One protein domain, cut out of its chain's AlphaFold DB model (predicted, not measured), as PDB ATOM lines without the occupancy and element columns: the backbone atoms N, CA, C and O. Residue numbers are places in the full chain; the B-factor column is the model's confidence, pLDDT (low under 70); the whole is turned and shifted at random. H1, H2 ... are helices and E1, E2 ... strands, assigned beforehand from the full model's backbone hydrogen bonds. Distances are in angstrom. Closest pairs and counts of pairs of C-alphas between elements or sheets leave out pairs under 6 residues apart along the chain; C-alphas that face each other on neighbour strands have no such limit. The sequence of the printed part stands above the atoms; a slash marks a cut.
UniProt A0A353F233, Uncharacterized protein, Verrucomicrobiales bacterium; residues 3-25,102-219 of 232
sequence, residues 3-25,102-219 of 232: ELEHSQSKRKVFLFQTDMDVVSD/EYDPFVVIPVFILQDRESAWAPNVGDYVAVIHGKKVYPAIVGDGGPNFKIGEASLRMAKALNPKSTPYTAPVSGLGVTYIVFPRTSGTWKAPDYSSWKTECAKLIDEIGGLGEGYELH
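AT A GLANCE: This is residues 3 to 25 and 102 to 219 of the 232 residues of an uncharacterized protein of Verrucomicrobiales bacterium (UniProt A0A353F233). Six strands, E2, E3, E4, E5, E6 and E7, curve round into a small, uneven barrel, nearly closed where E3 and E6 come side by side without being paired. H3 packs on the outside over E4 and E5, H2 covers one end, and E1 extends the sheet as a hairpin with the first residues of E2. The printed part has 141 residues, with three named helices and seven named strands in the order E1 E2 E3 H1 E4 E5 E6 H2 E7 H3, mixed in class. The strands form one branched, strongly twisted sheet, with parallel and antiparallel pairs. The whole is compact, with a radius of gyration of the C-alphas of 14.1 A and spans of 42 by 36 by 31 A.

HOW THE PARTS SIT: E1, residues 3 to 5, and E2, residues 12 to 23, form an antiparallel hairpin, with N 4 and O 13 2.9 A apart. E3, residues 106 to 110, is parallel to E5, residues 136 to 146, with N 107 and O 141 at 2.9 A. H1, residues 111 to 114, only grazes the sheet. E4, residues 128 to 133, forms an antiparallel hairpin with E5, with N 138 and O 131 at 2.7 A. E6, residues 153 to 155, is parallel to E2, with N 154 and O 21 at 2.9 A; the closest C-alphas of E3 and E6, those of Val 107 and Ala 154, are 4.2 A apart. H2, residues 156 to 162, is on the sheet; its closest C-alpha pair with E2 is Val 22 and Leu 156, 5.6 A. E7, residues 173 to 182, is antiparallel to E2, with N 180 and O 16 at 2.8 A, and to E4, with N 132 and O 179 at 2.8 A. H3, residues 195 to 207, is on the same face as H2 at a height over the sheet of 8.2 A, and runs across the strands at 74 degrees to E5 on the local plane. Its closest C-alpha pair with E5 is Pro 139 and Lys 199, 5.4 A. In H2 and H3 every O i to N i+4 pair is within hydrogen-bond range; H1 is too short for one.

IN THESE COORDINATES: E1 begins at C-alpha 3 (22.104, 3.928, -31.963). E2 is 26.6 A long and bends by 91 degrees at residue 19; E5, 24.5 A, bends by 72 degrees at residue 143; E7, 19.2 A, bends by 78 degrees at residue 176. H3, 18.1 A, ends at C-alpha 207 (37.211, 2.727, -41.752).

THE WHOLE: The C-alphas of Gln 8 and Tyr 169, the two farthest apart, are 42.7 A apart. Residues 26 to 101 are not printed, and C-alphas 25 and 102 are 8.2 A apart across the cut. The links H1 to E4 and E7 to H3 are long. The mean pLDDT of the printed part is 96.6, and no printed residue is under 70.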
ATOM      1  N   GLU A   3      21.648   2.670 -31.380       97.44
ATOM      2  CA  GLU A   3      22.104   3.928 -31.963       97.44
ATOM      3  C   GLU A   3      23.499   4.219 -31.409       97.44
ATOM      4  O   GLU A   3      23.678   4.412 -30.208       97.44
ATOM      5  N   LEU A   4      24.506   4.166 -32.276       98.19
ATOM      6  CA  LEU A   4      25.907   4.307 -31.898       98.19
ATOM      7  C   LEU A   4      26.513   5.523 -32.594       98.19
ATOM      8  O   LEU A   4      26.141   5.875 -33.714       98.19
ATOM      9  N   GLU A   5      27.478   6.159 -31.943       98.25
ATOM     10  CA  GLU A   5      28.291   7.212 -32.541       98.25
ATOM     11  C   GLU A   5      29.758   6.954 -32.215       98.25
ATOM     12  O   GLU A   5      30.133   6.791 -31.052       98.25
ATOM     13  N   HIS A   6      30.598   6.903 -33.245       97.94
ATOM     14  CA  HIS A   6      32.030   6.751 -33.044       97.94
ATOM     15  C   HIS A   6      32.617   8.033 -32.436       97.94
ATOM     16  O   HIS A   6      32.413   9.136 -32.947       97.94
ATOM     17  N   SER A   7      33.363   7.905 -31.338       97.38
ATOM     18  CA  SER A   7      33.753   9.045 -30.497       97.38
ATOM     19  C   SER A   7      34.633  10.074 -31.213       97.38
ATOM     20  O   SER A   7      34.504  11.268 -30.931       97.38
ATOM     21  N   GLN A   8      35.486   9.628 -32.143       97.25
ATOM     22  CA  GLN A   8      36.428  10.480 -32.876       97.25
ATOM     23  C   GLN A   8      35.844  11.005 -34.191       97.25
ATOM     24  O   GLN A   8      35.742  12.213 -34.378       97.25
ATOM     25  N   SER A   9      35.425  10.109 -35.091       98.00
ATOM     26  CA  SER A   9      34.904  10.479 -36.420       98.00
ATOM     27  C   SER A   9      33.488  11.055 -36.380       98.00
ATOM     28  O   SER A   9      33.035  11.625 -37.370       98.00
ATOM     29  N   LYS A  10      32.770  10.885 -35.259       98.00
ATOM     30  CA  LYS A  10      31.346  11.232 -35.107       98.00
ATOM     31  C   LYS A  10      30.429  10.495 -36.084       98.00
ATOM     32  O   LYS A  10      29.271  10.875 -36.263       98.00
ATOM     33  N   ARG A  11      30.920   9.418 -36.715       98.38
ATOM     34  CA  ARG A  11      30.112   8.573 -37.591       98.38
ATOM     35  C   ARG A  11      29.012   7.913 -36.771       98.38
ATOM     36  O   ARG A  11      29.283   7.133 -35.858       98.38
ATOM     37  N   LYS A  12      27.771   8.224 -37.132       98.50
ATOM     38  CA  LYS A  12      26.582   7.551 -36.621       98.50
ATOM     39  C   LYS A  12      26.416   6.189 -37.277       98.50
ATOM     40  O   LYS A  12      26.646   6.040 -38.478       98.50
ATOM     41  N   VAL A  13      25.988   5.224 -36.480       98.38
ATOM     42  CA  VAL A  13      25.697   3.854 -36.890       98.38
ATOM     43  C   VAL A  13      24.378   3.435 -36.267       98.38
ATOM     44  O   VAL A  13      24.151   3.641 -35.076       98.38
ATOM     45  N   PHE A  14      23.530   2.801 -37.068       98.38
ATOM     46  CA  PHE A  14      22.379   2.065 -36.574       98.38
ATOM     47  C   PHE A  14      22.688   0.572 -36.670       98.38
ATOM     48  O   PHE A  14      22.769   0.011 -37.766       98.38
ATOM     49  N   LEU A  15      22.921  -0.057 -35.516       98.25
ATOM     50  CA  LEU A  15      23.344  -1.450 -35.414       98.25
ATOM     51  C   LEU A  15      22.188  -2.336 -34.963       98.25
ATOM     52  O   LEU A  15      21.519  -2.073 -33.960       98.25
ATOM     53  N   PHE A  16      21.986  -3.451 -35.653       97.50
ATOM     54  CA  PHE A  16      21.089  -4.500 -35.183       97.50
ATOM     55  C   PHE A  16      21.581  -5.882 -35.590       97.50
ATOM     56  O   PHE A  16      22.352  -6.029 -36.533       97.50
ATOM     57  N   GLN A  17      21.148  -6.896 -34.847       97.06
ATOM     58  CA  GLN A  17      21.455  -8.293 -35.119       97.06
ATOM     59  C   GLN A  17      20.157  -9.090 -35.071       97.06
ATOM     60  O   GLN A  17      19.347  -8.889 -34.164       97.06
ATOM     61  N   THR A  18      19.952  -9.944 -36.066       96.12
ATOM     62  CA  THR A  18      18.755 -10.779 -36.205       96.12
ATOM     63  C   THR A  18      19.063 -12.002 -37.074       96.12
ATOM     64  O   THR A  18      20.220 -12.258 -37.420       96.12
ATOM     65  N   ASP A  19      18.044 -12.801 -37.355       95.50
ATOM     66  CA  ASP A  19      18.029 -13.754 -38.464       95.50
ATOM     67  C   ASP A  19      18.108 -13.052 -39.827       95.50
ATOM     68  O   ASP A  19      18.434 -11.871 -39.927       95.50
ATOM     69  N   MET A  20      17.887 -13.790 -40.912       97.31
ATOM     70  CA  MET A  20      17.682 -13.159 -42.208       97.31
ATOM     71  C   MET A  20      16.529 -13.834 -42.922       97.31
ATOM     72  O   MET A  20      16.570 -15.039 -43.154       97.31
ATOM     73  N   ASP A  21      15.546 -13.037 -43.325       95.38
ATOM     74  CA  ASP A  21      14.504 -13.476 -44.247       95.38
ATOM     75  C   ASP A  21      14.731 -12.884 -45.645       95.38
ATOM     76  O   ASP A  21      15.652 -12.090 -45.864       95.38
ATOM     77  N   VAL A  22      13.914 -13.291 -46.611       96.38
ATOM     78  CA  VAL A  22      14.161 -13.070 -48.031       96.38
ATOM     79  C   VAL A  22      13.052 -12.241 -48.664       96.38
ATOM     80  O   VAL A  22      11.887 -12.627 -48.645       96.38
ATOM     81  N   VAL A  23      13.440 -11.153 -49.329       95.44
ATOM     82  CA  VAL A  23      12.601 -10.473 -50.323       95.44
ATOM     83  C   VAL A  23      13.029 -10.894 -51.727       95.44
ATOM     84  O   VAL A  23      14.220 -11.019 -52.025       95.44
ATOM     85  N   SER A  24      12.056 -11.141 -52.603       95.19
ATOM     86  CA  SER A  24      12.282 -11.533 -54.006       95.19
ATOM     87  C   SER A  24      11.819 -10.493 -55.028       95.19
ATOM     88  O   SER A  24      11.958 -10.705 -56.233       95.19
ATOM     89  N   ASP A  25      11.263  -9.396 -54.537       94.44
ATOM     90  CA  ASP A  25      10.564  -8.370 -55.295       94.44
ATOM     91  C   ASP A  25      11.499  -7.416 -56.059       94.44
ATOM     92  O   ASP A  25      12.732  -7.456 -55.947       94.44
ATOM     93  N   GLU A 102      16.882 -10.579 -56.906       97.25
ATOM     94  CA  GLU A 102      17.756 -11.651 -57.397       97.25
ATOM     95  C   GLU A 102      19.155 -11.162 -57.817       97.25
ATOM     96  O   GLU A 102      20.111 -11.938 -57.793       97.25
ATOM     97  N   TYR A 103      19.297  -9.878 -58.157       97.88
ATOM     98  CA  TYR A 103      20.528  -9.313 -58.713       97.88
ATOM     99  C   TYR A 103      21.117  -8.175 -57.893       97.88
ATOM    100  O   TYR A 103      22.299  -7.922 -58.035       97.88
ATOM    101  N   ASP A 104      20.385  -7.504 -57.017       98.56
ATOM    102  CA  ASP A 104      20.897  -6.341 -56.292       98.56
ATOM    103  C   ASP A 104      21.023  -6.645 -54.794       98.56
ATOM    104  O   ASP A 104      20.062  -7.132 -54.195       98.56
ATOM    105  N   PRO A 105      22.185  -6.405 -54.157       98.38
ATOM    106  CA  PRO A 105      22.348  -6.602 -52.722       98.38
ATOM    107  C   PRO A 105      21.740  -5.421 -51.960       98.38
ATOM    108  O   PRO A 105      22.257  -4.304 -52.001       98.38
ATOM    109  N   PHE A 106      20.641  -5.663 -51.254       98.81
ATOM    110  CA  PHE A 106      20.005  -4.659 -50.407       98.81
ATOM    111  C   PHE A 106      19.340  -5.298 -49.193       98.81
ATOM    112  O   PHE A 106      19.097  -6.508 -49.166       98.81
ATOM    113  N   VAL A 107      19.047  -4.467 -48.199       98.62
ATOM    114  CA  VAL A 107      18.300  -4.845 -46.996       98.62
ATOM    115  C   VAL A 107      16.985  -4.086 -46.917       98.62
ATOM    116  O   VAL A 107      16.826  -3.022 -47.525       98.62
ATOM    117  N   VAL A 108      16.057  -4.634 -46.147       98.31
ATOM    118  CA  VAL A 108      14.743  -4.065 -45.885       98.31
ATOM    119  C   VAL A 108      14.683  -3.638 -44.425       98.31
ATOM    120  O   VAL A 108      15.023  -4.400 -43.518       98.31
ATOM    121  N   ILE A 109      14.255  -2.400 -44.197       97.81
ATOM    122  CA  ILE A 109      14.097  -1.833 -42.857       97.81
ATOM    123  C   ILE A 109      12.608  -1.559 -42.630       97.81
ATOM    124  O   ILE A 109      11.960  -1.029 -43.531       97.81
ATOM    125  N   PRO A 110      12.033  -1.896 -41.462       97.06
ATOM    126  CA  PRO A 110      10.646  -1.575 -41.152       97.06
ATOM    127  C   PRO A 110      10.290  -0.118 -41.453       97.06
ATOM    128  O   PRO A 110      11.023   0.799 -41.073       97.06
ATOM    129  N   VAL A 111       9.138   0.106 -42.088       96.19
ATOM    130  CA  VAL A 111       8.701   1.453 -42.486       96.19
ATOM    131  C   VAL A 111       8.643   2.414 -41.295       96.19
ATOM    132  O   VAL A 111       9.043   3.563 -41.448       96.19
ATOM    133  N   PHE A 112       8.227   1.960 -40.107       94.88
ATOM    134  CA  PHE A 112       8.194   2.825 -38.921       94.88
ATOM    135  C   PHE A 112       9.580   3.354 -38.513       94.88
ATOM    136  O   PHE A 112       9.672   4.472 -38.023       94.88
ATOM    137  N   ILE A 113      10.652   2.590 -38.760       95.75
ATOM    138  CA  ILE A 113      12.034   3.028 -38.514       95.75
ATOM    139  C   ILE A 113      12.459   4.030 -39.593       95.75
ATOM    140  O   ILE A 113      13.023   5.071 -39.282       95.75
ATOM    141  N   LEU A 114      12.143   3.755 -40.864       95.69
ATOM    142  CA  LEU A 114      12.458   4.661 -41.981       95.69
ATOM    143  C   LEU A 114      11.712   6.004 -41.912       95.69
ATOM    144  O   LEU A 114      12.133   6.991 -42.524       95.69
ATOM    145  N   GLN A 115      10.563   6.023 -41.238       93.69
ATOM    146  CA  GLN A 115       9.724   7.203 -41.052       93.69
ATOM    147  C   GLN A 115      10.098   8.028 -39.823       93.69
ATOM    148  O   GLN A 115       9.591   9.142 -39.699       93.69
ATOM    149  N   ASP A 116      10.991   7.543 -38.960       93.56
ATOM    150  CA  ASP A 116      11.529   8.354 -37.876       93.56
ATOM    151  C   ASP A 116      12.441   9.446 -38.459       93.56
ATOM    152  O   ASP A 116      13.588   9.222 -38.855       93.56
ATOM    153  N   ARG A 117      11.882  10.649 -38.600       88.12
ATOM    154  CA  ARG A 117      12.596  11.821 -39.121       88.12
ATOM    155  C   ARG A 117      13.299  12.619 -38.031       88.12
ATOM    156  O   ARG A 117      14.147  13.438 -38.374       88.12
ATOM    157  N   GLU A 118      12.984  12.357 -36.768       90.44
ATOM    158  CA  GLU A 118      13.548  13.069 -35.623       90.44
ATOM    159  C   GLU A 118      14.887  12.453 -35.206       90.44
ATOM    160  O   GLU A 118      15.821  13.173 -34.844       90.44
ATOM    161  N   SER A 119      15.035  11.126 -35.318       93.56
ATOM    162  CA  SER A 119      16.310  10.476 -35.018       93.56
ATOM    163  C   SER A 119      17.371  10.765 -36.090       93.56
ATOM    164  O   SER A 119      17.230  10.509 -37.295       93.56
ATOM    165  N   ALA A 120      18.524  11.250 -35.627       94.25
ATOM    166  CA  ALA A 120      19.717  11.391 -36.454       94.25
ATOM    167  C   ALA A 120      20.361  10.034 -36.805       94.25
ATOM    168  O   ALA A 120      21.209   9.989 -37.700       94.25
ATOM    169  N   TRP A 121      19.965   8.954 -36.123       96.94
ATOM    170  CA  TRP A 121      20.434   7.587 -36.349       96.94
ATOM    171  C   TRP A 121      19.451   6.747 -37.163       96.94
ATOM    172  O   TRP A 121      19.829   5.669 -37.616       96.94
ATOM    173  N   ALA A 122      18.224   7.222 -37.392       96.25
ATOM    174  CA  ALA A 122      17.250   6.496 -38.192       96.25
ATOM    175  C   ALA A 122      17.766   6.245 -39.627       96.25
ATOM    176  O   ALA A 122      18.110   7.199 -40.347       96.25
ATOM    177  N   PRO A 123      17.806   4.970 -40.065       97.44
ATOM    178  CA  PRO A 123      18.067   4.593 -41.447       97.44
ATOM    179  C   PRO A 123      17.159   5.301 -42.452       97.44
ATOM    180  O   PRO A 123      15.986   5.561 -42.195       97.44
ATOM    181  N   ASN A 124      17.683   5.531 -43.652       97.44
ATOM    182  CA  ASN A 124      16.919   6.001 -44.801       97.44
ATOM    183  C   ASN A 124      17.109   5.051 -45.966       97.44
ATOM    184  O   ASN A 124      18.155   4.429 -46.121       97.44
ATOM    185  N   VAL A 125      16.109   5.009 -46.838       98.19
ATOM    186  CA  VAL A 125      16.249   4.366 -48.141       98.19
ATOM    187  C   VAL A 125      17.465   4.957 -48.865       98.19
ATOM    188  O   VAL A 125      17.632   6.176 -48.917       98.19
ATOM    189  N   GLY A 126      18.311   4.085 -49.401       98.44
ATOM    190  CA  GLY A 126      19.560   4.417 -50.077       98.44
ATOM    191  C   GLY A 126      20.789   4.503 -49.173       98.44
ATOM    192  O   GLY A 126      21.893   4.474 -49.711       98.44
ATOM    193  N   ASP A 127      20.640   4.572 -47.844       98.75
ATOM    194  CA  ASP A 127      21.792   4.576 -46.932       98.75
ATOM    195  C   ASP A 127      22.622   3.297 -47.099       98.75
ATOM    196  O   ASP A 127      22.074   2.208 -47.299       98.75
ATOM    197  N   TYR A 128      23.947   3.429 -47.022       98.88
ATOM    198  CA  TYR A 128      24.853   2.292 -47.129       98.88
ATOM    199  C   TYR A 128      24.745   1.384 -45.905       98.88
ATOM    200  O   TYR A 128      24.543   1.836 -44.774       98.88
ATOM    201  N   VAL A 129      24.901   0.084 -46.144       98.81
ATOM    202  CA  VAL A 129      24.807  -0.956 -45.122       98.81
ATOM    203  C   VAL A 129      25.937  -1.954 -45.302       98.81
ATOM    204  O   VAL A 129      26.166  -2.453 -46.401       98.81
ATOM    205  N   ALA A 130      26.597  -2.297 -44.204       98.75
ATOM    206  CA  ALA A 130      27.466  -3.456 -44.120       98.75
ATOM    207  C   ALA A 130      26.719  -4.593 -43.409       98.75
ATOM    208  O   ALA A 130      26.366  -4.479 -42.233       98.75
ATOM    209  N   VAL A 131      26.458  -5.686 -44.126       98.75
ATOM    210  CA  VAL A 131      25.849  -6.904 -43.567       98.75
ATOM    211  C   VAL A 131      26.959  -7.884 -43.218       98.75
ATOM    212  O   VAL A 131      27.794  -8.189 -44.060       98.75
ATOM    213  N   ILE A 132      26.996  -8.385 -41.992       98.62
ATOM    214  CA  ILE A 132      28.077  -9.225 -41.480       98.62
ATOM    215  C   ILE A 132      27.519 -10.599 -41.135       98.62
ATOM    216  O   ILE A 132      26.565 -10.720 -40.365       98.62
ATOM    217  N   HIS A 133      28.149 -11.636 -41.683       98.06
ATOM    218  CA  HIS A 133      27.864 -13.026 -41.346       98.06
ATOM    219  C   HIS A 133      29.159 -13.845 -41.377       98.06
ATOM    220  O   HIS A 133      29.869 -13.891 -42.388       98.06
ATOM    221  N   GLY A 134      29.498 -14.472 -40.248       96.00
ATOM    222  CA  GLY A 134      30.815 -15.080 -40.057       96.00
ATOM    223  C   GLY A 134      31.932 -14.040 -40.214       96.00
ATOM    224  O   GLY A 134      31.876 -12.974 -39.612       96.00
ATOM    225  N   LYS A 135      32.935 -14.342 -41.047       97.44
ATOM    226  CA  LYS A 135      34.070 -13.444 -41.341       97.44
ATOM    227  C   LYS A 135      33.889 -12.603 -42.612       97.44
ATOM    228  O   LYS A 135      34.849 -12.028 -43.116       97.44
ATOM    229  N   LYS A 136      32.680 -12.556 -43.175       98.25
ATOM    230  CA  LYS A 136      32.398 -11.796 -44.398       98.25
ATOM    231  C   LYS A 136      31.542 -10.579 -44.095       98.25
ATOM    232  O   LYS A 136      30.559 -10.674 -43.362       98.25
ATOM    233  N   VAL A 137      31.917  -9.463 -44.708       98.75
ATOM    234  CA  VAL A 137      31.192  -8.194 -44.679       98.75
ATOM    235  C   VAL A 137      30.688  -7.911 -46.087       98.75
ATOM    236  O   VAL A 137      31.468  -7.817 -47.027       98.75
ATOM    237  N   TYR A 138      29.379  -7.796 -46.255       98.81
ATOM    238  CA  TYR A 138      28.718  -7.632 -47.539       98.81
ATOM    239  C   TYR A 138      28.233  -6.185 -47.688       98.81
ATOM    240  O   TYR A 138      27.337  -5.777 -46.941       98.81
ATOM    241  N   PRO A 139      28.794  -5.404 -48.630       98.75
ATOM    242  CA  PRO A 139      28.336  -4.044 -48.880       98.75
ATOM    243  C   PRO A 139      26.971  -4.068 -49.573       98.75
ATOM    244  O   PRO A 139      26.748  -4.838 -50.509       98.75
ATOM    245  N   ALA A 140      26.051  -3.234 -49.115       98.75
ATOM    246  CA  ALA A 140      24.684  -3.144 -49.609       98.75
ATOM    247  C   ALA A 140      24.126  -1.736 -49.362       98.75
ATOM    248  O   ALA A 140      24.819  -0.848 -48.861       98.75
ATOM    249  N   ILE A 141      22.849  -1.547 -49.684       98.81
ATOM    250  CA  ILE A 141      22.081  -0.361 -49.298       98.81
ATOM    251  C   ILE A 141      20.782  -0.762 -48.597       98.81
ATOM    252  O   ILE A 141      20.304  -1.890 -48.744       98.81
ATOM    253  N   VAL A 142      20.169   0.179 -47.885       98.75
ATOM    254  CA  VAL A 142      18.756   0.092 -47.507       98.75
ATOM    255  C   VAL A 142      17.920   0.256 -48.777       98.75
ATOM    256  O   VAL A 142      17.799   1.353 -49.318       98.75
ATOM    257  N   GLY A 143      17.379  -0.842 -49.296       98.31
ATOM    258  CA  GLY A 143      16.672  -0.849 -50.579       98.31
ATOM    259  C   GLY A 143      15.168  -0.651 -50.452       98.31
ATOM    260  O   GLY A 143      14.549  -0.095 -51.362       98.31
ATOM    261  N   ASP A 144      14.582  -1.086 -49.335       98.06
ATOM    262  CA  ASP A 144      13.132  -1.076 -49.181       98.06
ATOM    263  C   ASP A 144      12.633  -0.893 -47.745       98.06
ATOM    264  O   ASP A 144      13.370  -1.069 -46.770       98.06
ATOM    265  N   GLY A 145      11.355  -0.529 -47.654       96.88
ATOM    266  CA  GLY A 145      10.575  -0.447 -46.433       96.88
ATOM    267  C   GLY A 145       9.741  -1.705 -46.220       96.88
ATOM    268  O   GLY A 145       8.892  -2.034 -47.042       96.88
ATOM    269  N   GLY A 146       9.955  -2.382 -45.095       94.31
ATOM    270  CA  GLY A 146       9.265  -3.622 -44.739       94.31
ATOM    271  C   GLY A 146       8.121  -3.436 -43.736       94.31
ATOM    272  O   GLY A 146       7.908  -2.336 -43.212       94.31
ATOM    273  N   PRO A 147       7.388  -4.515 -43.418       92.94
ATOM    274  CA  PRO A 147       6.321  -4.481 -42.425       92.94
ATOM    275  C   PRO A 147       6.850  -4.206 -41.007       92.94
ATOM    276  O   PRO A 147       7.984  -4.524 -40.663       92.94
ATOM    277  N   ASN A 148       5.990  -3.668 -40.138       90.88
ATOM    278  CA  ASN A 148       6.385  -3.223 -38.793       90.88
ATOM    279  C   ASN A 148       6.770  -4.354 -37.824       90.88
ATOM    280  O   ASN A 148       7.371  -4.090 -36.789       90.88
ATOM    281  N   PHE A 149       6.401  -5.597 -38.127       86.50
ATOM    282  CA  PHE A 149       6.569  -6.743 -37.229       86.50
ATOM    283  C   PHE A 149       7.794  -7.607 -37.554       86.50
ATOM    284  O   PHE A 149       7.969  -8.658 -36.942       86.50
ATOM    285  N   LYS A 150       8.621  -7.211 -38.529       88.00
ATOM    286  CA  LYS A 150       9.729  -8.032 -39.030       88.00
ATOM    287  C   LYS A 150      10.942  -7.179 -39.370       88.00
ATOM    288  O   LYS A 150      10.808  -6.174 -40.055       88.00
ATOM    289  N   ILE A 151      12.125  -7.613 -38.953       92.38
ATOM    290  CA  ILE A 151      13.418  -6.999 -39.278       92.38
ATOM    291  C   ILE A 151      14.379  -8.093 -39.758       92.38
ATOM    292  O   ILE A 151      14.187  -9.252 -39.415       92.38
ATOM    293  N   GLY A 152      15.389  -7.742 -40.559       90.25
ATOM    294  CA  GLY A 152      16.362  -8.715 -41.079       90.25
ATOM    295  C   GLY A 152      16.069  -9.233 -42.479       90.25
ATOM    296  O   GLY A 152      16.789 -10.088 -42.984       90.25
ATOM    297  N   GLU A 153      15.038  -8.722 -43.144       96.62
ATOM    298  CA  GLU A 153      14.774  -9.096 -44.526       96.62
ATOM    299  C   GLU A 153      15.827  -8.491 -45.468       96.62
ATOM    300  O   GLU A 153      16.227  -7.329 -45.341       96.62
ATOM    301  N   ALA A 154      16.321  -9.301 -46.399       98.00
ATOM    302  CA  ALA A 154      17.322  -8.904 -47.377       98.00
ATOM    303  C   ALA A 154      17.042  -9.538 -48.738       98.00
ATOM    304  O   ALA A 154      16.275 -10.494 -48.871       98.00
ATOM    305  N   SER A 155      17.662  -8.983 -49.774       98.56
ATOM    306  CA  SER A 155      17.446  -9.447 -51.138       98.56
ATOM    307  C   SER A 155      17.834 -10.916 -51.324       98.56
ATOM    308  O   SER A 155      18.784 -11.412 -50.713       98.56
ATOM    309  N   LEU A 156      17.138 -11.624 -52.220       98.25
ATOM    310  CA  LEU A 156      17.465 -13.009 -52.577       98.25
ATOM    311  C   LEU A 156      18.945 -13.190 -52.957       98.25
ATOM    312  O   LEU A 156      19.534 -14.230 -52.662       98.25
ATOM    313  N   ARG A 157      19.566 -12.182 -53.574       98.44
ATOM    314  CA  ARG A 157      21.005 -12.160 -53.845       98.44
ATOM    315  C   ARG A 157      21.837 -12.231 -52.567       98.44
ATOM    316  O   ARG A 157      22.757 -13.045 -52.500       98.44
ATOM    317  N   MET A 158      21.526 -11.397 -51.574       98.56
ATOM    318  CA  MET A 158      22.193 -11.420 -50.271       98.56
ATOM    319  C   MET A 158      22.005 -12.785 -49.605       98.56
ATOM    320  O   MET A 158      22.980 -13.420 -49.208       98.56
ATOM    321  N   ALA A 159      20.772 -13.291 -49.584       98.31
ATOM    322  CA  ALA A 159      20.466 -14.588 -48.996       98.31
ATOM    323  C   ALA A 159      21.269 -15.730 -49.640       98.31
ATOM    324  O   ALA A 159      21.906 -16.516 -48.938       98.31
ATOM    325  N   LYS A 160      21.334 -15.783 -50.977       98.31
ATOM    326  CA  LYS A 160      22.148 -16.765 -51.715       98.31
ATOM    327  C   LYS A 160      23.649 -16.643 -51.421       98.31
ATOM    328  O   LYS A 160      24.353 -17.650 -51.466       98.31
ATOM    329  N   ALA A 161      24.144 -15.445 -51.109       97.94
ATOM    330  CA  ALA A 161      25.545 -15.227 -50.751       97.94
ATOM    331  C   ALA A 161      25.899 -15.738 -49.343       97.94
ATOM    332  O   ALA A 161      27.045 -16.134 -49.116       97.94
ATOM    333  N   LEU A 162      24.934 -15.740 -48.417       97.62
ATOM    334  CA  LEU A 162      25.082 -16.336 -47.085       97.62
ATOM    335  C   LEU A 162      24.857 -17.853 -47.123       97.62
ATOM    336  O   LEU A 162      25.582 -18.601 -46.471       97.62
ATOM    337  N   ASN A 163      23.874 -18.308 -47.899       97.19
ATOM    338  CA  ASN A 163      23.557 -19.716 -48.091       97.19
ATOM    339  C   ASN A 163      23.068 -19.956 -49.533       97.19
ATOM    340  O   ASN A 163      21.942 -19.569 -49.863       97.19
ATOM    341  N   PRO A 164      23.846 -20.652 -50.386       96.62
ATOM    342  CA  PRO A 164      23.493 -20.889 -51.790       96.62
ATOM    343  C   PRO A 164      22.170 -21.631 -52.024       96.62
ATOM    344  O   PRO A 164      21.638 -21.586 -53.130       96.62
ATOM    345  N   LYS A 165      21.631 -22.317 -51.005       96.81
ATOM    346  CA  LYS A 165      20.343 -23.029 -51.078       96.81
ATOM    347  C   LYS A 165      19.130 -22.127 -50.824       96.81
ATOM    348  O   LYS A 165      18.004 -22.611 -50.888       96.81
ATOM    349  N   SER A 166      19.347 -20.849 -50.519       97.38
ATOM    350  CA  SER A 166      18.264 -19.919 -50.203       97.38
ATOM    351  C   SER A 166      17.339 -19.703 -51.393       97.38
ATOM    352  O   SER A 166      17.767 -19.579 -52.546       97.38
ATOM    353  N   THR A 167      16.052 -19.612 -51.091       95.44
ATOM    354  CA  THR A 167      14.984 -19.329 -52.052       95.44
ATOM    355  C   THR A 167      14.093 -18.228 -51.476       95.44
ATOM    356  O   THR A 167      14.218 -17.925 -50.290       95.44
ATOM    357  N   PRO A 168      13.148 -17.658 -52.244       92.81
ATOM    358  CA  PRO A 168      12.133 -16.763 -51.680       92.81
ATOM    359  C   PRO A 168      11.323 -17.363 -50.516       92.81
ATOM    360  O   PRO A 168      10.655 -16.631 -49.804       92.81
ATOM    361  N   TYR A 169      11.365 -18.686 -50.329       91.69
ATOM    362  CA  TYR A 169      10.645 -19.411 -49.280       91.69
ATOM    363  C   TYR A 169      11.586 -20.129 -48.305       91.69
ATOM    364  O   TYR A 169      11.152 -20.956 -47.506       91.69
ATOM    365  N   THR A 170      12.896 -19.898 -48.407       93.12
ATOM    366  CA  THR A 170      13.902 -20.587 -47.593       93.12
ATOM    367  C   THR A 170      14.963 -19.591 -47.169       93.12
ATOM    368  O   THR A 170      15.830 -19.226 -47.967       93.12
ATOM    369  N   ALA A 171      14.874 -19.176 -45.907       91.94
ATOM    370  CA  ALA A 171      15.805 -18.263 -45.265       91.94
ATOM    371  C   ALA A 171      17.240 -18.833 -45.211       91.94
ATOM    372  O   ALA A 171      17.417 -20.041 -45.015       91.94
ATOM    373  N   PRO A 172      18.278 -17.986 -45.350       95.50
ATOM    374  CA  PRO A 172      19.674 -18.412 -45.281       95.50
ATOM    375  C   PRO A 172      20.148 -18.728 -43.861       95.50
ATOM    376  O   PRO A 172      21.003 -19.599 -43.698       95.50
ATOM    377  N   VAL A 173      19.629 -18.006 -42.861       94.25
ATOM    378  CA  VAL A 173      20.070 -18.047 -41.461       94.25
ATOM    379  C   VAL A 173      18.844 -18.014 -40.557       94.25
ATOM    380  O   VAL A 173      18.006 -17.125 -40.683       94.25
ATOM    381  N   SER A 174      18.761 -18.964 -39.629       87.88
ATOM    382  CA  SER A 174      17.757 -18.982 -38.560       87.88
ATOM    383  C   SER A 174      18.422 -18.609 -37.229       87.88
ATOM    384  O   SER A 174      19.455 -19.180 -36.883       87.88
ATOM    385  N   GLY A 175      17.833 -17.670 -36.478       87.44
ATOM    386  CA  GLY A 175      18.384 -17.147 -35.215       87.44
ATOM    387  C   GLY A 175      19.267 -15.904 -35.388       87.44
ATOM    388  O   GLY A 175      19.513 -15.471 -36.504       87.44
ATOM    389  N   LEU A 176      19.751 -15.319 -34.284       89.81
ATOM    390  CA  LEU A 176      20.464 -14.024 -34.237       89.81
ATOM    391  C   LEU A 176      21.906 -14.082 -34.799       89.81
ATOM    392  O   LEU A 176      22.870 -13.794 -34.095       89.81
ATOM    393  N   GLY A 177      22.068 -14.509 -36.053       95.19
ATOM    394  CA  GLY A 177      23.368 -14.783 -36.675       95.19
ATOM    395  C   GLY A 177      23.881 -13.704 -37.630       95.19
ATOM    396  O   GLY A 177      25.051 -13.751 -38.007       95.19
ATOM    397  N   VAL A 178      23.043 -12.745 -38.034       98.44
ATOM    398  CA  VAL A 178      23.409 -11.709 -39.009       98.44
ATOM    399  C   VAL A 178      23.403 -10.342 -38.347       98.44
ATOM    400  O   VAL A 178      22.399  -9.919 -37.775       98.44
ATOM    401  N   THR A 179      24.523  -9.633 -38.456       98.44
ATOM    402  CA  THR A 179      24.664  -8.262 -37.958       98.44
ATOM    403  C   THR A 179      24.560  -7.276 -39.110       98.44
ATOM    404  O   THR A 179      25.150  -7.472 -40.167       98.44
ATOM    405  N   TYR A 180      23.848  -6.184 -38.891       98.56
ATOM    406  CA  TYR A 180      23.629  -5.123 -39.858       98.56
ATOM    407  C   TYR A 180      24.157  -3.825 -39.266       98.56
ATOM    408  O   TYR A 180      23.748  -3.414 -38.177       98.56
ATOM    409  N   ILE A 181      25.069  -3.188 -39.990       98.62
ATOM    410  CA  ILE A 181      25.604  -1.865 -39.680       98.62
ATOM    411  C   ILE A 181      25.088  -0.933 -40.765       98.62
ATOM    412  O   ILE A 181      25.611  -0.917 -41.879       98.62
ATOM    413  N   VAL A 182      24.027  -0.192 -40.460       98.81
ATOM    414  CA  VAL A 182      23.531   0.859 -41.350       98.81
ATOM    415  C   VAL A 182      24.266   2.146 -41.016       98.81
ATOM    416  O   VAL A 182      24.424   2.477 -39.839       98.81
ATOM    417  N   PHE A 183      24.692   2.876 -42.043       98.69
ATOM    418  CA  PHE A 183      25.325   4.183 -41.918       98.69
ATOM    419  C   PHE A 183      24.305   5.268 -42.285       98.69
ATOM    420  O   PHE A 183      24.116   5.551 -43.470       98.69
ATOM    421  N   PRO A 184      23.610   5.884 -41.313       98.19
ATOM    422  CA  PRO A 184      22.521   6.805 -41.609       98.19
ATOM    423  C   PRO A 184      23.018   8.061 -42.326       98.19
ATOM    424  O   PRO A 184      24.117   8.551 -42.047       98.19
ATOM    425  N   ARG A 185      22.176   8.621 -43.201       96.62
ATOM    426  CA  ARG A 185      22.451   9.863 -43.954       96.62
ATOM    427  C   ARG A 185      23.662   9.743 -44.888       96.62
ATOM    428  O   ARG A 185      24.414  10.698 -45.068       96.62
ATOM    429  N   THR A 186      23.858   8.567 -45.476       98.19
ATOM    430  CA  THR A 186      24.957   8.289 -46.414       98.19
ATOM    431  C   THR A 186      24.484   7.950 -47.819       98.19
ATOM    432  O   THR A 186      25.320   7.745 -48.697       98.19
ATOM    433  N   SER A 187      23.167   7.928 -48.056       97.00
ATOM    434  CA  SER A 187      22.604   7.688 -49.383       97.00
ATOM    435  C   SER A 187      23.287   8.526 -50.463       97.00
ATOM    436  O   SER A 187      23.272   9.757 -50.429       97.00
ATOM    437  N   GLY A 188      23.822   7.839 -51.473       94.00
ATOM    438  CA  GLY A 188      24.325   8.465 -52.689       94.00
ATOM    439  C   GLY A 188      23.205   8.916 -53.631       94.00
ATOM    440  O   GLY A 188      22.018   8.907 -53.296       94.00
ATOM    441  N   THR A 189      23.578   9.283 -54.859       95.06
ATOM    442  CA  THR A 189      22.612   9.560 -55.931       95.06
ATOM    443  C   THR A 189      21.864   8.292 -56.325       95.06
ATOM    444  O   THR A 189      22.487   7.282 -56.652       95.06
ATOM    445  N   TRP A 190      20.534   8.366 -56.373       97.19
ATOM    446  CA  TRP A 190      19.705   7.225 -56.743       97.19
ATOM    447  C   TRP A 190      19.793   6.942 -58.242       97.19
ATOM    448  O   TRP A 190      19.268   7.682 -59.077       97.19
ATOM    449  N   LYS A 191      20.487   5.856 -58.573       97.19
ATOM    450  CA  LYS A 191      20.716   5.354 -59.931       97.19
ATOM    451  C   LYS A 191      20.789   3.828 -59.925       97.19
ATOM    452  O   LYS A 191      20.793   3.214 -58.854       97.19
ATOM    453  N   ALA A 192      20.879   3.245 -61.121       97.00
ATOM    454  CA  ALA A 192      21.129   1.820 -61.284       97.00
ATOM    455  C   ALA A 192      22.360   1.381 -60.463       97.00
ATOM    456  O   ALA A 192      23.352   2.118 -60.443       97.00
ATOM    457  N   PRO A 193      22.303   0.218 -59.789       96.88
ATOM    458  CA  PRO A 193      23.366  -0.232 -58.902       96.88
ATOM    459  C   PRO A 193      24.741  -0.292 -59.560       96.88
ATOM    460  O   PRO A 193      24.909  -0.827 -60.656       96.88
ATOM    461  N   ASP A 194      25.726   0.232 -58.836       96.69
ATOM    462  CA  ASP A 194      27.148   0.122 -59.132       96.69
ATOM    463  C   ASP A 194      27.820  -0.475 -57.897       96.69
ATOM    464  O   ASP A 194      28.099   0.216 -56.913       96.69
ATOM    465  N   TYR A 195      28.027  -1.790 -57.934       97.19
ATOM    466  CA  TYR A 195      28.481  -2.521 -56.758       97.19
ATOM    467  C   TYR A 195      29.929  -2.196 -56.366       97.19
ATOM    468  O   TYR A 195      30.272  -2.322 -55.193       97.19
ATOM    469  N   SER A 196      30.765  -1.751 -57.312       97.19
ATOM    470  CA  SER A 196      32.142  -1.331 -57.019       97.19
ATOM    471  C   SER A 196      32.147  -0.004 -56.259       97.19
ATOM    472  O   SER A 196      32.807   0.132 -55.224       97.19
ATOM    473  N   SER A 197      31.314   0.942 -56.706       97.19
ATOM    474  CA  SER A 197      31.088   2.190 -55.973       97.19
ATOM    475  C   SER A 197      30.534   1.917 -54.569       97.19
ATOM    476  O   SER A 197      31.038   2.468 -53.596       97.19
ATOM    477  N   TRP A 198      29.556   1.013 -54.419       97.69
ATOM    478  CA  TRP A 198      29.008   0.662 -53.100       97.69
ATOM    479  C   TRP A 198      30.041   0.011 -52.175       97.69
ATOM    480  O   TRP A 198      30.080   0.338 -50.990       97.69
ATOM    481  N   LYS A 199      30.900  -0.876 -52.701       98.31
ATOM    482  CA  LYS A 199      32.021  -1.453 -51.943       98.31
ATOM    483  C   LYS A 199      32.969  -0.357 -51.455       98.31
ATOM    484  O   LYS A 199      33.320  -0.360 -50.281       98.31
ATOM    485  N   THR A 200      33.335   0.579 -52.331       98.50
ATOM    486  CA  THR A 200      34.222   1.707 -51.999       98.50
ATOM    487  C   THR A 200      33.642   2.580 -50.885       98.50
ATOM    488  O   THR A 200      34.324   2.851 -49.900       98.50
ATOM    489  N   GLU A 201      32.371   2.972 -50.997       98.50
ATOM    490  CA  GLU A 201      31.721   3.807 -49.980       98.50
ATOM    491  C   GLU A 201      31.540   3.062 -48.651       98.50
ATOM    492  O   GLU A 201      31.829   3.616 -47.592       98.50
ATOM    493  N   CYS A 202      31.146   1.784 -48.682       98.56
ATOM    494  CA  CYS A 202      31.068   0.976 -47.465       98.56
ATOM    495  C   CYS A 202      32.439   0.813 -46.800       98.56
ATOM    496  O   CYS A 202      32.519   0.923 -45.583       98.56
ATOM    497  N   ALA A 203      33.511   0.582 -47.569       98.69
ATOM    498  CA  ALA A 203      34.869   0.472 -47.032       98.69
ATOM    499  C   ALA A 203      35.263   1.741 -46.267       98.69
ATOM    500  O   ALA A 203      35.629   1.665 -45.098       98.69
ATOM    501  N   LYS A 204      35.068   2.910 -46.887       98.69
ATOM    502  CA  LYS A 204      35.327   4.207 -46.252       98.69
ATOM    503  C   LYS A 204      34.536   4.377 -44.950       98.69
ATOM    504  O   LYS A 204      35.090   4.803 -43.943       98.69
ATOM    505  N   LEU A 205      33.244   4.049 -44.959       98.81
ATOM    506  CA  LEU A 205      32.378   4.187 -43.784       98.81
ATOM    507  C   LEU A 205      32.745   3.210 -42.657       98.81
ATOM    508  O   LEU A 205      32.626   3.559 -41.483       98.81
ATOM    509  N   ILE A 206      33.212   2.009 -43.005       98.62
ATOM    510  CA  ILE A 206      33.756   1.031 -42.056       98.62
ATOM    511  C   ILE A 206      35.063   1.559 -41.442       98.62
ATOM    512  O   ILE A 206      35.235   1.489 -40.225       98.62
ATOM    513  N   ASP A 207      35.956   2.143 -42.243       98.56
ATOM    514  CA  ASP A 207      37.211   2.727 -41.752       98.56
ATOM    515  C   ASP A 207      36.964   3.883 -40.770       98.56
ATOM    516  O   ASP A 207      37.649   3.999 -39.754       98.56
ATOM    517  N   GLU A 208      35.916   4.684 -40.994       98.56
ATOM    518  CA  GLU A 208      35.503   5.748 -40.070       98.56
ATOM    519  C   GLU A 208      35.075   5.232 -38.681       98.56
ATOM    520  O   GLU A 208      35.025   6.029 -37.740       98.56
ATOM    521  N   ILE A 209      34.763   3.940 -38.529       98.00
ATOM    522  CA  ILE A 209      34.354   3.315 -37.258       98.00
ATOM    523  C   ILE A 209      35.355   2.275 -36.733       98.00
ATOM    524  O   ILE A 209      35.008   1.489 -35.851       98.00
ATOM    525  N   GLY A 210      36.591   2.276 -37.244       96.75
ATOM    526  CA  GLY A 210      37.680   1.422 -36.756       96.75
ATOM    527  C   GLY A 210      38.176   0.365 -37.745       96.75
ATOM    528  O   GLY A 210      39.121  -0.352 -37.420       96.75
ATOM    529  N   GLY A 211      37.597   0.286 -38.944       97.56
ATOM    530  CA  GLY A 211      38.065  -0.605 -40.004       97.56
ATOM    531  C   GLY A 211      37.625  -2.063 -39.840       97.56
ATOM    532  O   GLY A 211      36.820  -2.421 -38.978       97.56
ATOM    533  N   LEU A 212      38.149  -2.925 -40.714       97.44
ATOM    534  CA  LEU A 212      37.924  -4.368 -40.644       97.44
ATOM    535  C   LEU A 212      38.847  -5.014 -39.608       97.44
ATOM    536  O   LEU A 212      40.052  -4.769 -39.588       97.44
ATOM    537  N   GLY A 213      38.282  -5.900 -38.788       95.44
ATOM    538  CA  GLY A 213      39.066  -6.750 -37.896       95.44
ATOM    539  C   GLY A 213      39.889  -7.794 -38.654       95.44
ATOM    540  O   GLY A 213      39.600  -8.137 -39.802       95.44
ATOM    541  N   GLU A 214      40.900  -8.352 -37.986       96.56
ATOM    542  CA  GLU A 214      41.763  -9.383 -38.565       96.56
ATOM    543  C   GLU A 214      40.952 -10.579 -39.100       96.56
ATOM    544  O   GLU A 214      40.097 -11.154 -38.421       96.56
ATOM    545  N   GLY A 215      41.225 -10.953 -40.353       96.38
ATOM    546  CA  GLY A 215      40.569 -12.069 -41.030       96.38
ATOM    547  C   GLY A 215      39.136 -11.802 -41.499       96.38
ATOM    548  O   GLY A 215      38.532 -12.726 -42.044       96.38
ATOM    549  N   TYR A 216      38.592 -10.592 -41.310       97.88
ATOM    550  CA  TYR A 216      37.352 -10.174 -41.963       97.88
ATOM    551  C   TYR A 216      37.623  -9.696 -43.390       97.88
ATOM    552  O   TYR A 216      38.609  -9.014 -43.656       97.88
ATOM    553  N   GLU A 217      36.718 -10.027 -44.308       97.81
ATOM    554  CA  GLU A 217      36.828  -9.666 -45.722       97.81
ATOM    555  C   GLU A 217      35.612  -8.852 -46.174       97.81
ATOM    556  O   GLU A 217      34.466  -9.276 -45.988       97.81
ATOM    557  N   LEU A 218      35.860  -7.706 -46.817       98.44
ATOM    558  CA  LEU A 218      34.819  -6.949 -47.507       98.44
ATOM    559  C   LEU A 218      34.552  -7.549 -48.891       98.44
ATOM    560  O   LEU A 218      35.382  -7.484 -49.799       98.44
ATOM    561  N   HIS A 219      33.356  -8.104 -49.041       98.50
ATOM    562  CA  HIS A 219      32.921  -8.840 -50.214       98.50
ATOM    563  C   HIS A 219      32.863  -7.972 -51.477       98.50
ATOM    564  O   HIS A 219      32.455  -6.809 -51.451       98.50
TER     565      HIS A 219